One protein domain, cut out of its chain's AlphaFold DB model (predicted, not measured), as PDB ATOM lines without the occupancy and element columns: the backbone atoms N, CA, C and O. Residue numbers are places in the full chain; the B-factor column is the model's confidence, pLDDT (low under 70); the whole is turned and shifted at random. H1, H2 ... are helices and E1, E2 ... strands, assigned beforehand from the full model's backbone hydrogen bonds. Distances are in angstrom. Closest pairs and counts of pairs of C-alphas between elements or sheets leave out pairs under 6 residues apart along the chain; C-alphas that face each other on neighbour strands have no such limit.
ATOM      1  N   ARG A 118      68.734  30.904  23.738       87.12
ATOM      2  CA  ARG A 118      69.782  31.435  24.617       87.12
ATOM      3  C   ARG A 118      70.368  30.396  25.582       87.12
ATOM      4  O   ARG A 118      71.522  30.527  25.967       87.12
ATOM      5  N   ASP A 119      69.627  29.341  25.918       87.00
ATOM      6  CA  ASP A 119      70.121  28.222  26.737       87.00
ATOM      7  C   ASP A 119      70.896  27.183  25.906       87.00
ATOM      8  O   ASP A 119      71.457  26.224  26.439       87.00
ATOM      9  N   TYR A 120      70.895  27.332  24.579       90.94
ATOM     10  CA  TYR A 120      71.633  26.483  23.656       90.94
ATOM     11  C   TYR A 120      73.042  27.056  23.469       90.94
ATOM     12  O   TYR A 120      73.246  27.941  22.641       90.94
ATOM     13  N   THR A 121      73.985  26.588  24.289       93.56
ATOM     14  CA  THR A 121      75.382  27.073  24.375       93.56
ATOM     15  C   THR A 121      76.429  25.992  24.101       93.56
ATOM     16  O   THR A 121      77.627  26.271  24.064       93.56
ATOM     17  N   GLU A 122      76.006  24.745  23.900       94.31
ATOM     18  CA  GLU A 122      76.888  23.640  23.536       94.31
ATOM     19  C   GLU A 122      76.186  22.629  22.623       94.31
ATOM     20  O   GLU A 122      74.997  22.354  22.777       94.31
ATOM     21  N   ASP A 123      76.926  22.049  21.674       94.25
ATOM     22  CA  ASP A 123      76.448  20.939  20.840       94.25
ATOM     23  C   ASP A 123      77.619  20.172  20.208       94.25
ATOM     24  O   ASP A 123      78.755  20.642  20.131       94.25
ATOM     25  N   LYS A 124      77.338  18.969  19.713       94.38
ATOM     26  CA  LYS A 124      78.241  18.176  18.897       94.38
ATOM     27  C   LYS A 124      77.980  18.437  17.412       94.38
ATOM     28  O   LYS A 124      77.039  17.911  16.812       94.38
ATOM     29  N   ILE A 125      78.877  19.194  16.791       93.62
ATOM     30  CA  ILE A 125      78.832  19.547  15.367       93.62
ATOM     31  C   ILE A 125      80.117  19.042  14.712       93.62
ATOM     32  O   ILE A 125      81.203  19.162  15.274       93.62
ATOM     33  N   TYR A 126      79.999  18.393  13.550       93.00
ATOM     34  CA  TYR A 126      81.143  17.780  12.856       93.00
ATOM     35  C   TYR A 126      81.921  16.772  13.724       93.00
ATOM     36  O   TYR A 126      83.142  16.656  13.649       93.00
ATOM     37  N   LYS A 127      81.192  16.035  14.577       93.94
ATOM     38  CA  LYS A 127      81.719  15.084  15.575       93.94
ATOM     39  C   LYS A 127      82.613  15.712  16.658       93.94
ATOM     40  O   LYS A 127      83.145  14.962  17.470       93.94
ATOM     41  N   VAL A 128      82.713  17.036  16.719       94.31
ATOM     42  CA  VAL A 128      83.469  17.805  17.716       94.31
ATOM     43  C   VAL A 128      82.494  18.475  18.682       94.31
ATOM     44  O   VAL A 128      81.385  18.821  18.278       94.31
ATOM     45  N   LYS A 129      82.865  18.619  19.960       95.88
ATOM     46  CA  LYS A 129      82.056  19.368  20.927       95.88
ATOM     47  C   LYS A 129      82.359  20.854  20.751       95.88
ATOM     48  O   LYS A 129      83.508  21.251  20.895       95.88
ATOM     49  N   TRP A 130      81.350  21.653  20.449       96.00
ATOM     50  CA  TRP A 130      81.453  23.104  20.361       96.00
ATOM     51  C   TRP A 130      80.750  23.737  21.548       96.00
ATOM     52  O   TRP A 130      79.700  23.255  21.970       96.00
ATOM     53  N   THR A 131      81.333  24.808  22.066       95.88
ATOM     54  CA  THR A 131      80.751  25.638  23.121       95.88
ATOM     55  C   THR A 131      80.808  27.092  22.693       95.88
ATOM     56  O   THR A 131      81.761  27.499  22.023       95.88
ATOM     57  N   TRP A 132      79.811  27.871  23.080       96.25
ATOM     58  CA  TRP A 132      79.741  29.295  22.788       96.25
ATOM     59  C   TRP A 132      78.911  30.027  23.834       96.25
ATOM     60  O   TRP A 132      78.114  29.425  24.552       96.25
ATOM     61  N   ASN A 133      79.069  31.343  23.865       94.56
ATOM     62  CA  ASN A 133      78.241  32.249  24.645       94.56
ATOM     63  C   ASN A 133      77.329  33.041  23.709       94.56
ATOM     64  O   ASN A 133      77.647  33.252  22.539       94.56
ATOM     65  N   TRP A 134      76.186  33.488  24.219       93.38
ATOM     66  CA  TRP A 134      75.338  34.438  23.506       93.38
ATOM     67  C   TRP A 134      75.700  35.852  23.923       93.38
ATOM     68  O   TRP A 134      75.785  36.137  25.119       93.38
ATOM     69  N   HIS A 135      75.845  36.750  22.954       92.62
ATOM     70  CA  HIS A 135      75.927  38.164  23.271       92.62
ATOM     71  C   HIS A 135      74.600  38.614  23.911       92.62
ATOM     72  O   HIS A 135      73.540  38.353  23.327       92.62
ATOM     73  N   PRO A 136      74.614  39.301  25.073       84.19
ATOM     74  CA  PRO A 136      73.388  39.615  25.813       84.19
ATOM     75  C   PRO A 136      72.378  40.459  25.021       84.19
ATOM     76  O   PRO A 136      71.167  40.343  25.235       84.19
ATOM     77  N   TRP A 137      72.879  41.277  24.091       86.25
ATOM     78  CA  TRP A 137      72.106  42.314  23.407       86.25
ATOM     79  C   TRP A 137      71.924  42.063  21.906       86.25
ATOM     80  O   TRP A 137      70.896  42.435  21.351       86.25
ATOM     81  N   GLU A 138      72.879  41.397  21.251       86.88
ATOM     82  CA  GLU A 138      72.911  41.301  19.776       86.88
ATOM     83  C   GLU A 138      72.373  39.965  19.242       86.88
ATOM     84  O   GLU A 138      72.253  39.787  18.037       86.88
ATOM     85  N   ASN A 139      72.010  39.017  20.120       85.75
ATOM     86  CA  ASN A 139      71.639  37.645  19.736       85.75
ATOM     87  C   ASN A 139      72.696  36.966  18.838       85.75
ATOM     88  O   ASN A 139      72.372  36.117  18.007       85.75
ATOM     89  N   GLU A 140      73.965  37.324  19.025       91.38
ATOM     90  CA  GLU A 140      75.089  36.770  18.280       91.38
ATOM     91  C   GLU A 140      75.864  35.735  19.096       91.38
ATOM     92  O   GLU A 140      75.905  35.777  20.324       91.38
ATOM     93  N   ILE A 141      76.497  34.799  18.392       93.12
ATOM     94  CA  ILE A 141      77.358  33.764  18.969       93.12
ATOM     95  C   ILE A 141      78.750  34.354  19.229       93.12
ATOM     96  O   ILE A 141      79.405  34.818  18.292       93.12
ATOM     97  N   GLN A 142      79.219  34.267  20.472       93.56
ATOM     98  CA  GLN A 142      80.545  34.682  20.942       93.56
ATOM     99  C   GLN A 142      81.344  33.497  21.501       93.56
ATOM    100  O   GLN A 142      80.786  32.446  21.817       93.56
ATOM    101  N   ASP A 143      82.667  33.655  21.592       93.06
ATOM    102  CA  ASP A 143      83.595  32.683  22.197       93.06
ATOM    103  C   ASP A 143      83.471  31.246  21.675       93.06
ATOM    104  O   ASP A 143      83.696  30.270  22.395       93.06
ATOM    105  N   LEU A 144      83.126  31.100  20.392       95.31
ATOM    106  CA  LEU A 144      82.953  29.794  19.773       95.31
ATOM    107  C   LEU A 144      84.267  29.003  19.839       95.31
ATOM    108  O   LEU A 144      85.246  29.349  19.171       95.31
ATOM    109  N   THR A 145      84.270  27.938  20.636       95.31
ATOM    110  CA  THR A 145      85.457  27.138  20.960       95.31
ATOM    111  C   THR A 145      85.160  25.659  20.760       95.31
ATOM    112  O   THR A 145      84.033  25.206  20.973       95.31
ATOM    113  N   ALA A 146      86.163  24.901  20.311       95.69
ATOM    114  CA  ALA A 146      86.013  23.495  19.969       95.69
ATOM    115  C   ALA A 146      86.848  22.596  20.887       95.69
ATOM    116  O   ALA A 146      88.047  22.803  21.075       95.69
ATOM    117  N   TYR A 147      86.209  21.544  21.389       96.44
ATOM    118  CA  TYR A 147      86.771  20.578  22.318       96.44
ATOM    119  C   TYR A 147      86.573  19.145  21.831       96.44
ATOM    120  O   TYR A 147      85.583  18.768  21.194       96.44
ATOM    121  N   CYS A 148      87.531  18.302  22.180       96.06
ATOM    122  CA  CYS A 148      87.483  16.879  21.920       96.06
ATOM    123  C   CYS A 148      86.389  16.216  22.774       96.06
ATOM    124  O   CYS A 148      86.500  16.220  23.997       96.06
ATOM    125  N   PRO A 149      85.377  15.553  22.189       94.06
ATOM    126  CA  PRO A 149      84.325  14.883  22.957       94.06
ATOM    127  C   PRO A 149      84.812  13.711  23.823       94.06
ATOM    128  O   PRO A 149      84.046  13.230  24.649       94.06
ATOM    129  N   LYS A 150      86.037  13.204  23.613       94.19
ATOM    130  CA  LYS A 150      86.579  12.071  24.380       94.19
ATOM    131  C   LYS A 150      87.400  12.478  25.598       94.19
ATOM    132  O   LYS A 150      87.356  11.787  26.603       94.19
ATOM    133  N   CYS A 151      88.198  13.536  25.480       94.12
ATOM    134  CA  CYS A 151      89.151  13.929  26.526       94.12
ATOM    135  C   CYS A 151      89.084  15.415  26.882       94.12
ATOM    136  O   CYS A 151      89.937  15.892  27.617       94.12
ATOM    137  N   SER A 152      88.127  16.154  26.315       93.69
ATOM    138  CA  SER A 152      87.949  17.599  26.505       93.69
ATOM    139  C   SER A 152      89.152  18.466  26.111       93.69
ATOM    140  O   SER A 152      89.126  19.668  26.332       93.69
ATOM    141  N   GLY A 153      90.186  17.888  25.488       93.38
ATOM    142  CA  GLY A 153      91.328  18.636  24.969       93.38
ATOM    143  C   GLY A 153      90.940  19.556  23.813       93.38
ATOM    144  O   GLY A 153      90.031  19.242  23.040       93.38
ATOM    145  N   GLU A 154      91.656  20.668  23.683       94.69
ATOM    146  CA  GLU A 154      91.449  21.658  22.626       94.69
ATOM    147  C   GLU A 154      91.592  21.038  21.227       94.69
ATOM    148  O   GLU A 154      92.363  20.093  20.997       94.69
ATOM    149  N   ILE A 155      90.804  21.550  20.287       95.25
ATOM    150  CA  ILE A 155      90.832  21.145  18.886       95.25
ATOM    151  C   ILE A 155      91.526  22.230  18.073       95.25
ATOM    152  O   ILE A 155      91.124  23.388  18.098       95.25
ATOM    153  N   ILE A 156      92.522  21.819  17.295       93.12
ATOM    154  CA  ILE A 156      93.250  22.671  16.357       93.12
ATOM    155  C   ILE A 156      92.968  22.243  14.916       93.12
ATOM    156  O   ILE A 156      92.576  21.103  14.650       93.12
ATOM    157  N   THR A 157      93.199  23.150  13.973       91.19
ATOM    158  CA  THR A 157      93.235  22.831  12.543       91.19
ATOM    159  C   THR A 157      94.625  22.368  12.138       91.19
ATOM    160  O   THR A 157      95.632  23.015  12.430       91.19
ATOM    161  N   ILE A 158      94.681  21.248  11.423       89.62
ATOM    162  CA  ILE A 158      95.897  20.771  10.768       89.62
ATOM    163  C   ILE A 158      95.704  20.804   9.256       89.62
ATOM    164  O   ILE A 158      94.651  20.414   8.752       89.62
ATOM    165  N   ALA A 159      96.712  21.309   8.547       85.12
ATOM    166  CA  ALA A 159      96.746  21.283   7.092       85.12
ATOM    167  C   ALA A 159      97.093  19.867   6.615       85.12
ATOM    168  O   ALA A 159      97.993  19.220   7.152       85.12
ATOM    169  N   GLU A 160      96.376  19.396   5.607       84.88
ATOM    170  CA  GLU A 160      96.574  18.120   4.932       84.88
ATOM    171  C   GLU A 160      96.569  18.365   3.418       84.88
ATOM    172  O   GLU A 160      95.878  19.254   2.925       84.88
ATOM    173  N   GLN A 161      97.315  17.564   2.662       80.69
ATOM    174  CA  GLN A 161      97.147  17.484   1.213       80.69
ATOM    175  C   GLN A 161      96.447  16.174   0.871       80.69
ATOM    176  O   GLN A 161      96.859  15.105   1.325       80.69
ATOM    177  N   VAL A 162      95.378  16.255   0.084       79.31
ATOM    178  CA  VAL A 162      94.601  15.096  -0.364       79.31
ATOM    179  C   VAL A 162      94.445  15.203  -1.871       79.31
ATOM    180  O   VAL A 162      93.864  16.166  -2.356       79.31
ATOM    181  N   ASN A 163      94.977  14.233  -2.618       83.06
ATOM    182  CA  ASN A 163      94.906  14.203  -4.087       83.06
ATOM    183  C   ASN A 163      95.391  15.506  -4.758       83.06
ATOM    184  O   ASN A 163      94.827  15.939  -5.753       83.06
ATOM    185  N   GLY A 164      96.406  16.163  -4.186       79.12
ATOM    186  CA  GLY A 164      96.917  17.445  -4.687       79.12
ATOM    187  C   GLY A 164      96.106  18.679  -4.268       79.12
ATOM    188  O   GLY A 164      96.528  19.797  -4.550       79.12
ATOM    189  N   HIS A 165      94.995  18.517  -3.547       78.62
ATOM    190  CA  HIS A 165      94.195  19.622  -3.016       78.62
ATOM    191  C   HIS A 165      94.548  19.932  -1.559       78.62
ATOM    192  O   HIS A 165      94.853  19.033  -0.768       78.62
ATOM    193  N   ALA A 166      94.487  21.217  -1.201       80.94
ATOM    194  CA  ALA A 166      94.642  21.666   0.175       80.94
ATOM    195  C   ALA A 166      93.376  21.327   0.976       80.94
ATOM    196  O   ALA A 166      92.263  21.726   0.631       80.94
ATOM    197  N   ALA A 167      93.552  20.591   2.064       84.31
ATOM    198  CA  ALA A 167      92.490  20.218   2.979       84.31
ATOM    199  C   ALA A 167      92.893  20.561   4.412       84.31
ATOM    200  O   ALA A 167      94.069  20.670   4.751       84.31
ATOM    201  N   TYR A 168      91.898  20.700   5.277       87.44
ATOM    202  CA  TYR A 168      92.115  20.883   6.702       87.44
ATOM    203  C   TYR A 168      91.314  19.860   7.477       87.44
ATOM    204  O   TYR A 168      90.164  19.576   7.143       87.44
ATOM    205  N   SER A 169      91.903  19.312   8.531       90.69
ATOM    206  CA  SER A 169      91.174  18.466   9.465       90.69
ATOM    207  C   SER A 169      91.238  19.032  10.877       90.69
ATOM    208  O   SER A 169      92.187  19.717  11.266       90.69
ATOM    209  N   LEU A 170      90.175  18.786  11.639       93.06
ATOM    210  CA  LEU A 170      90.131  19.104  13.061       93.06
ATOM    211  C   LEU A 170      90.822  17.983  13.837       93.06
ATOM    212  O   LEU A 170      90.404  16.825  13.748       93.06
ATOM    213  N   GLN A 171      91.849  18.323  14.614       94.94
ATOM    214  CA  GLN A 171      92.614  17.372  15.415       94.94
ATOM    215  C   GLN A 171      92.663  17.798  16.882       94.94
ATOM    216  O   GLN A 171      92.896  18.959  17.202       94.94
ATOM    217  N   CYS A 172      92.482  16.840  17.790       96.06
ATOM    218  CA  CYS A 172      92.678  17.083  19.219       96.06
ATOM    219  C   CYS A 172      94.165  17.202  19.569       96.06
ATOM    220  O   CYS A 172      94.962  16.333  19.208       96.06
ATOM    221  N   THR A 173      94.528  18.225  20.342       95.38
ATOM    222  CA  THR A 173      95.901  18.435  20.826       95.38
ATOM    223  C   THR A 173      96.380  17.313  21.747       95.38
ATOM    224  O   THR A 173      97.548  16.928  21.664       95.38
ATOM    225  N   HIS A 174      95.473  16.742  22.548       94.44
ATOM    226  CA  HIS A 174      95.768  15.730  23.563       94.44
ATOM    227  C   HIS A 174      95.758  14.298  23.004       94.44
ATOM    228  O   HIS A 174      96.791  13.637  22.982       94.44
ATOM    229  N   CYS A 175      94.624  13.816  22.476       94.12
ATOM    230  CA  CYS A 175      94.510  12.427  22.004       94.12
ATOM    231  C   CYS A 175      94.863  12.218  20.521       94.12
ATOM    232  O   CYS A 175      94.711  11.110  20.013       94.12
ATOM    233  N   LYS A 176      95.258  13.280  19.801       94.44
ATOM    234  CA  LYS A 176      95.612  13.282  18.363       94.44
ATOM    235  C   LYS A 176      94.534  12.757  17.407       94.44
ATOM    236  O   LYS A 176      94.775  12.671  16.201       94.44
ATOM    237  N   GLN A 177      93.334  12.463  17.908       93.94
ATOM    238  CA  GLN A 177      92.221  12.005  17.093       93.94
ATOM    239  C   GLN A 177      91.795  13.091  16.102       93.94
ATOM    240  O   GLN A 177      91.602  14.249  16.483       93.94
ATOM    241  N   LYS A 178      91.617  12.678  14.844       92.88
ATOM    242  CA  LYS A 178      91.082  13.504  13.760       92.88
ATOM    243  C   LYS A 178      89.562  13.362  13.675       92.88
ATOM    244  O   LYS A 178      89.013  12.288  13.934       92.88
ATOM    245  N   TYR A 179      88.894  14.451  13.318       90.62
ATOM    246  CA  TYR A 179      87.441  14.527  13.195       90.62
ATOM    247  C   TYR A 179      87.038  14.819  11.748       90.62
ATOM    248  O   TYR A 179      87.281  14.003  10.863       90.62
ATOM    249  N   GLN A 180      86.379  15.949  11.509       89.25
ATOM    250  CA  GLN A 180      85.903  16.348  10.194       89.25
ATOM    251  C   GLN A 180      87.039  16.912   9.346       89.25
ATOM    252  O   GLN A 180      87.887  17.657   9.842       89.25
ATOM    253  N   ARG A 181      87.000  16.564   8.059       86.50
ATOM    254  CA  ARG A 181      87.812  17.166   7.006       86.50
ATOM    255  C   ARG A 181      86.996  18.232   6.275       86.50
ATOM    256  O   ARG A 181      85.814  18.017   5.999       86.50
ATOM    257  N   PHE A 182      87.646  19.344   5.970       82.81
ATOM    258  CA  PHE A 182      87.148  20.440   5.153       82.81
ATOM    259  C   PHE A 182      88.065  20.568   3.939       82.81
ATOM    260  O   PHE A 182      89.267  20.795   4.088       82.81
ATOM    261  N   GLU A 183      87.509  20.365   2.751       80.12
ATOM    262  CA  GLU A 183      88.224  20.552   1.490       80.12
ATOM    263  C   GLU A 183      88.118  22.018   1.072       80.12
ATOM    264  O   GLU A 183      87.055  22.629   1.212       80.12
ATOM    265  N   ILE A 184      89.228  22.596   0.612       73.56
ATOM    266  CA  ILE A 184      89.252  23.960   0.087       73.56
ATOM    267  C   ILE A 184      89.559  23.882  -1.402       73.56
ATOM    268  O   ILE A 184      90.572  23.327  -1.818       73.56
ATOM    269  N   GLU A 185      88.668  24.464  -2.195       68.69
ATOM    270  CA  GLU A 185      88.741  24.446  -3.658       68.69
ATOM    271  C   GLU A 185      89.942  25.256  -4.188       68.69
ATOM    272  O   GLU A 185      90.497  24.940  -5.234       68.69
ATOM    273  N   ASN A 186      90.423  26.235  -3.408       65.06
ATOM    274  CA  ASN A 186      91.554  27.097  -3.756       65.06
ATOM    275  C   ASN A 186      92.824  26.750  -2.953       65.06
ATOM    276  O   ASN A 186      92.857  26.888  -1.727       65.06
ATOM    277  N   GLN A 187      93.888  26.367  -3.669       56.38
ATOM    278  CA  GLN A 187      95.210  25.984  -3.140       56.38
ATOM    279  C   GLN A 187      95.995  27.121  -2.458       56.38
ATOM    280  O   GLN A 187      96.972  26.846  -1.768       56.38
ATOM    281  N   GLU A 188      95.583  28.383  -2.600       56.44
ATOM    282  CA  GLU A 188      96.311  29.546  -2.056       56.44
ATOM    283  C   GLU A 188      96.246  29.699  -0.530       56.44
ATOM    284  O   GLU A 188      96.881  30.586   0.043       56.44
ATOM    285  N   TYR A 189      95.495  28.850   0.166       57.25
ATOM    286  CA  TYR A 189      95.332  28.970   1.608       57.25
ATOM    287  C   TYR A 189      96.181  27.943   2.338       57.25
ATOM    288  O   TYR A 189      95.732  26.822   2.548       57.25
ATOM    289  N   THR A 190      97.377  28.351   2.765       61.41
ATOM    290  CA  THR A 190      98.245  27.662   3.746       61.41
ATOM    291  C   THR A 190      98.188  28.285   5.149       61.41
ATOM    292  O   THR A 190      98.835  27.793   6.075       61.41
ATOM    293  N   ASP A 191      97.402  29.349   5.345       76.38
ATOM    294  CA  ASP A 191      97.281  30.022   6.640       76.38
ATOM    295  C   ASP A 191      96.346  29.265   7.605       76.38
ATOM    296  O   ASP A 191      95.124  29.187   7.415       76.38
ATOM    297  N   LYS A 192      96.930  28.756   8.697       74.81
ATOM    298  CA  LYS A 192      96.227  28.063   9.790       74.81
ATOM    299  C   LYS A 192      95.096  28.906  10.389       74.81
ATOM    300  O   LYS A 192      94.038  28.355  10.708       74.81
ATOM    301  N   ASN A 193      95.284  30.224  10.504       82.81
ATOM    302  CA  ASN A 193      94.281  31.128  11.076       82.81
ATOM    303  C   ASN A 193      93.045  31.216  10.179       82.81
ATOM    304  O   ASN A 193      91.907  31.213  10.657       82.81
ATOM    305  N   LYS A 194      93.257  31.231   8.862       84.06
ATOM    306  CA  LYS A 194      92.165  31.269   7.894       84.06
ATOM    307  C   LYS A 194      91.369  29.967   7.877       84.06
ATOM    308  O   LYS A 194      90.139  30.018   7.866       84.06
ATOM    309  N   ALA A 195      92.040  28.819   7.949       83.56
ATOM    310  CA  ALA A 195      91.375  27.520   8.052       83.56
ATOM    311  C   ALA A 195      90.503  27.406   9.310       83.56
ATOM    312  O   ALA A 195      89.364  26.934   9.253       83.56
ATOM    313  N   TRP A 196      91.015  27.891  10.443       88.25
ATOM    314  CA  TRP A 196      90.260  27.931  11.692       88.25
ATOM    315  C   TRP A 196      89.012  28.812  11.588       88.25
ATOM    316  O   TRP A 196      87.929  28.396  12.004       88.25
ATOM    317  N   ARG A 197      89.132  29.983  10.953       89.56
ATOM    318  CA  ARG A 197      87.996  30.878  10.698       89.56
ATOM    319  C   ARG A 197      86.911  30.206   9.854       89.56
ATOM    320  O   ARG A 197      85.750  30.241  10.234       89.56
ATOM    321  N   ILE A 198      87.288  29.510   8.779       88.25
ATOM    322  CA  ILE A 198      86.340  28.772   7.922       88.25
ATOM    323  C   ILE A 198      85.585  27.696   8.718       88.25
ATOM    324  O   ILE A 198      84.370  27.539   8.562       88.25
ATOM    325  N   CYS A 199      86.285  26.970   9.596       89.00
ATOM    326  CA  CYS A 199      85.663  25.967  10.461       89.00
ATOM    327  C   CYS A 199      84.664  26.609  11.435       89.00
ATOM    328  O   CYS A 199      83.540  26.117  11.572       89.00
ATOM    329  N   LYS A 200      85.046  27.726  12.070       92.62
ATOM    330  CA  LYS A 200      84.166  28.496  12.960       92.62
ATOM    331  C   LYS A 200      82.927  29.009  12.233       92.62
ATOM    332  O   LYS A 200      81.823  28.790  12.724       92.62
ATOM    333  N   ASP A 201      83.082  29.595  11.051       92.88
ATOM    334  CA  ASP A 201      81.964  30.114  10.252       92.88
ATOM    335  C   ASP A 201      81.000  28.993   9.838       92.88
ATOM    336  O   ASP A 201      79.778  29.138   9.917       92.88
ATOM    337  N   SER A 202      81.543  27.838   9.443       92.12
ATOM    338  CA  SER A 202      80.754  26.652   9.092       92.12
ATOM    339  C   SER A 202      79.991  26.091  10.294       92.12
ATOM    340  O   SER A 202      78.871  25.600  10.143       92.12
ATOM    341  N   CYS A 203      80.576  26.160  11.493       93.75
ATOM    342  CA  CYS A 203      79.907  25.785  12.732       93.75
ATOM    343  C   CYS A 203      78.820  26.800  13.112       93.75
ATOM    344  O   CYS A 203      77.693  26.398  13.395       93.75
ATOM    345  N   LYS A 204      79.113  28.104  13.046       95.44
ATOM    346  CA  LYS A 204      78.162  29.191  13.329       95.44
ATOM    347  C   LYS A 204      76.897  29.066  12.473       95.44
ATOM    348  O   LYS A 204      75.793  29.019  13.011       95.44
ATOM    349  N   LYS A 205      77.055  28.877  11.158       95.00
ATOM    350  CA  LYS A 205      75.933  28.666  10.222       95.00
ATOM    351  C   LYS A 205      75.082  27.447  10.576       95.00
ATOM    352  O   LYS A 205      73.859  27.483  10.438       95.00
ATOM    353  N   GLU A 206      75.708  26.359  11.020       95.00
ATOM    354  CA  GLU A 206      74.996  25.140  11.414       95.00
ATOM    355  C   GLU A 206      74.224  25.328  12.731       95.00
ATOM    356  O   GLU A 206      73.082  24.876  12.832       95.00
ATOM    357  N   ILE A 207      74.788  26.055  13.703       93.56
ATOM    358  CA  ILE A 207      74.099  26.450  14.946       93.56
ATOM    359  C   ILE A 207      72.857  27.287  14.608       93.56
ATOM    360  O   ILE A 207      71.745  26.940  15.011       93.56
ATOM    361  N   GLU A 208      73.009  28.328  13.788       93.56
ATOM    362  CA  GLU A 208      71.903  29.187  13.341       93.56
ATOM    363  C   GLU A 208      70.834  28.407  12.561       93.56
ATOM    364  O   GLU A 208      69.631  28.637  12.718       93.56
ATOM    365  N   ARG A 209      71.243  27.448  11.719       94.62
ATOM    366  CA  ARG A 209      70.316  26.557  11.007       94.62
ATOM    367  C   ARG A 209      69.503  25.706  11.984       94.62
ATOM    368  O   ARG A 209      68.297  25.556  11.784       94.62
ATOM    369  N   ARG A 210      70.129  25.145  13.025       92.25
ATOM    370  CA  ARG A 210      69.450  24.341  14.057       92.25
ATOM    371  C   ARG A 210      68.463  25.166  14.870       92.25
ATOM    372  O   ARG A 210      67.351  24.691  15.096       92.25
ATOM    373  N   ILE A 211      68.822  26.399  15.221       90.94
ATOM    374  CA  ILE A 211      67.934  27.341  15.916       90.94
ATOM    375  C   ILE A 211      66.709  27.652  15.062       90.94
ATOM    376  O   ILE A 211      65.586  27.447  15.516       90.94
ATOM    377  N   ARG A 212      66.907  28.039  13.792       90.19
ATOM    378  CA  ARG A 212      65.800  28.283  12.849       90.19
ATOM    379  C   ARG A 212      64.907  27.058  12.648       90.19
ATOM    380  O   ARG A 212      63.713  27.203  12.422       90.19
ATOM    381  N   ALA A 213      65.480  25.859  12.727       89.56
ATOM    382  CA  ALA A 213      64.752  24.603  12.589       89.56
ATOM    383  C   ALA A 213      64.106  24.099  13.895       89.56
ATOM    384  O   ALA A 213      63.447  23.061  13.858       89.56
ATOM    385  N   GLY A 214      64.332  24.757  15.039       87.06
ATOM    386  CA  GLY A 214      63.891  24.269  16.353       87.06
ATOM    387  C   GLY A 214      64.549  22.950  16.786       87.06
ATOM    388  O   GLY A 214      63.990  22.223  17.597       87.06
TER     389      GLY A 214
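This is residues 118 to 214 of the 217 residues of an uncharacterized protein of Desulfobaculum xiamenense (UniProt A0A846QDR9). One long helix, H1, runs across two small three-stranded sheets set one after the other along it, E4 E5 E6 over its first part and E1 E2 E3 over its later part. Each sheet is a strongly twisted antiparallel meander, each strand the neighbour of the one before, though E1 E2 E3 only just, with C-alphas up to 4.2 A off its plane; the links E3 to E4 and E5 to E6 lie on the side away from H1. The printed part has 97 residues with six named strands, E1 to E6, followed by one named helix, and its class is mixed, helices and strands. It is compact, with a radius of gyration of the C-alphas of 14.2 A and spans of 43 by 30 by 22 A.

Find C-alpha 122 at (76.888, 23.640, 23.536), where E1, residues 122 to 125, begins. Next come E2, residues 128 to 134, 19.4 A long, and E3, residues 141 to 147, 16.5 A. Look at C-alpha 155 at (90.832, 21.145, 18.886) for the start of E4, residues 155 to 162, 20.5 A. E5 holds residues 165 to 172, 22.4 A, and E6 residues 178 to 183, 14.4 A. H1, residues 192 to 212, runs 30.6 A and ends at C-alpha 212, (65.800, 28.283, 12.849).

Begin at the hairpin of E1 and E2, where N 123 and O 130 are 3.0 A apart, within hydrogen-bond range. E2 and E3 form the next hairpin, with N 131 and O 145 at 2.9 A. Where E3 ends, the C-alphas of Tyr 147 and Ile 155 of E4, the closest of the two strands, are 5.3 A apart. In the second sheet, read N 158 and O 169 at 2.9 A in the hairpin of E4 and E5, and N 168 and O 182 at 2.9 A in that of E5 and E6. E1 and E4 are apart. H1 is on the sheet E4 E5 E6 at a height of 11.4 A and runs across the strands, at 74 degrees to E4 on the local plane; the closest C-alphas of E4 and H1, those of Thr 157 and Trp 196, are 6.0 A apart. H1 is also on the sheet E1 E2 E3 at a height of 9.0 A, across the strands at 65 degrees to E3 on the local plane; the closest C-alphas of E3 and H1, Leu 144 and Lys 200, are 7.0 A apart. In H1 every O i to N i+4 pair is within hydrogen-bond range.

The C-alphas farthest apart, those of Trp 137 and Asn 163, are 45.5 A apart. The printed part has no cut, and no link between its named elements is long. Mean pLDDT of the printed part is 88.5; look at residues 185 to 190, in the short link from E6 to H1, for the values under 70.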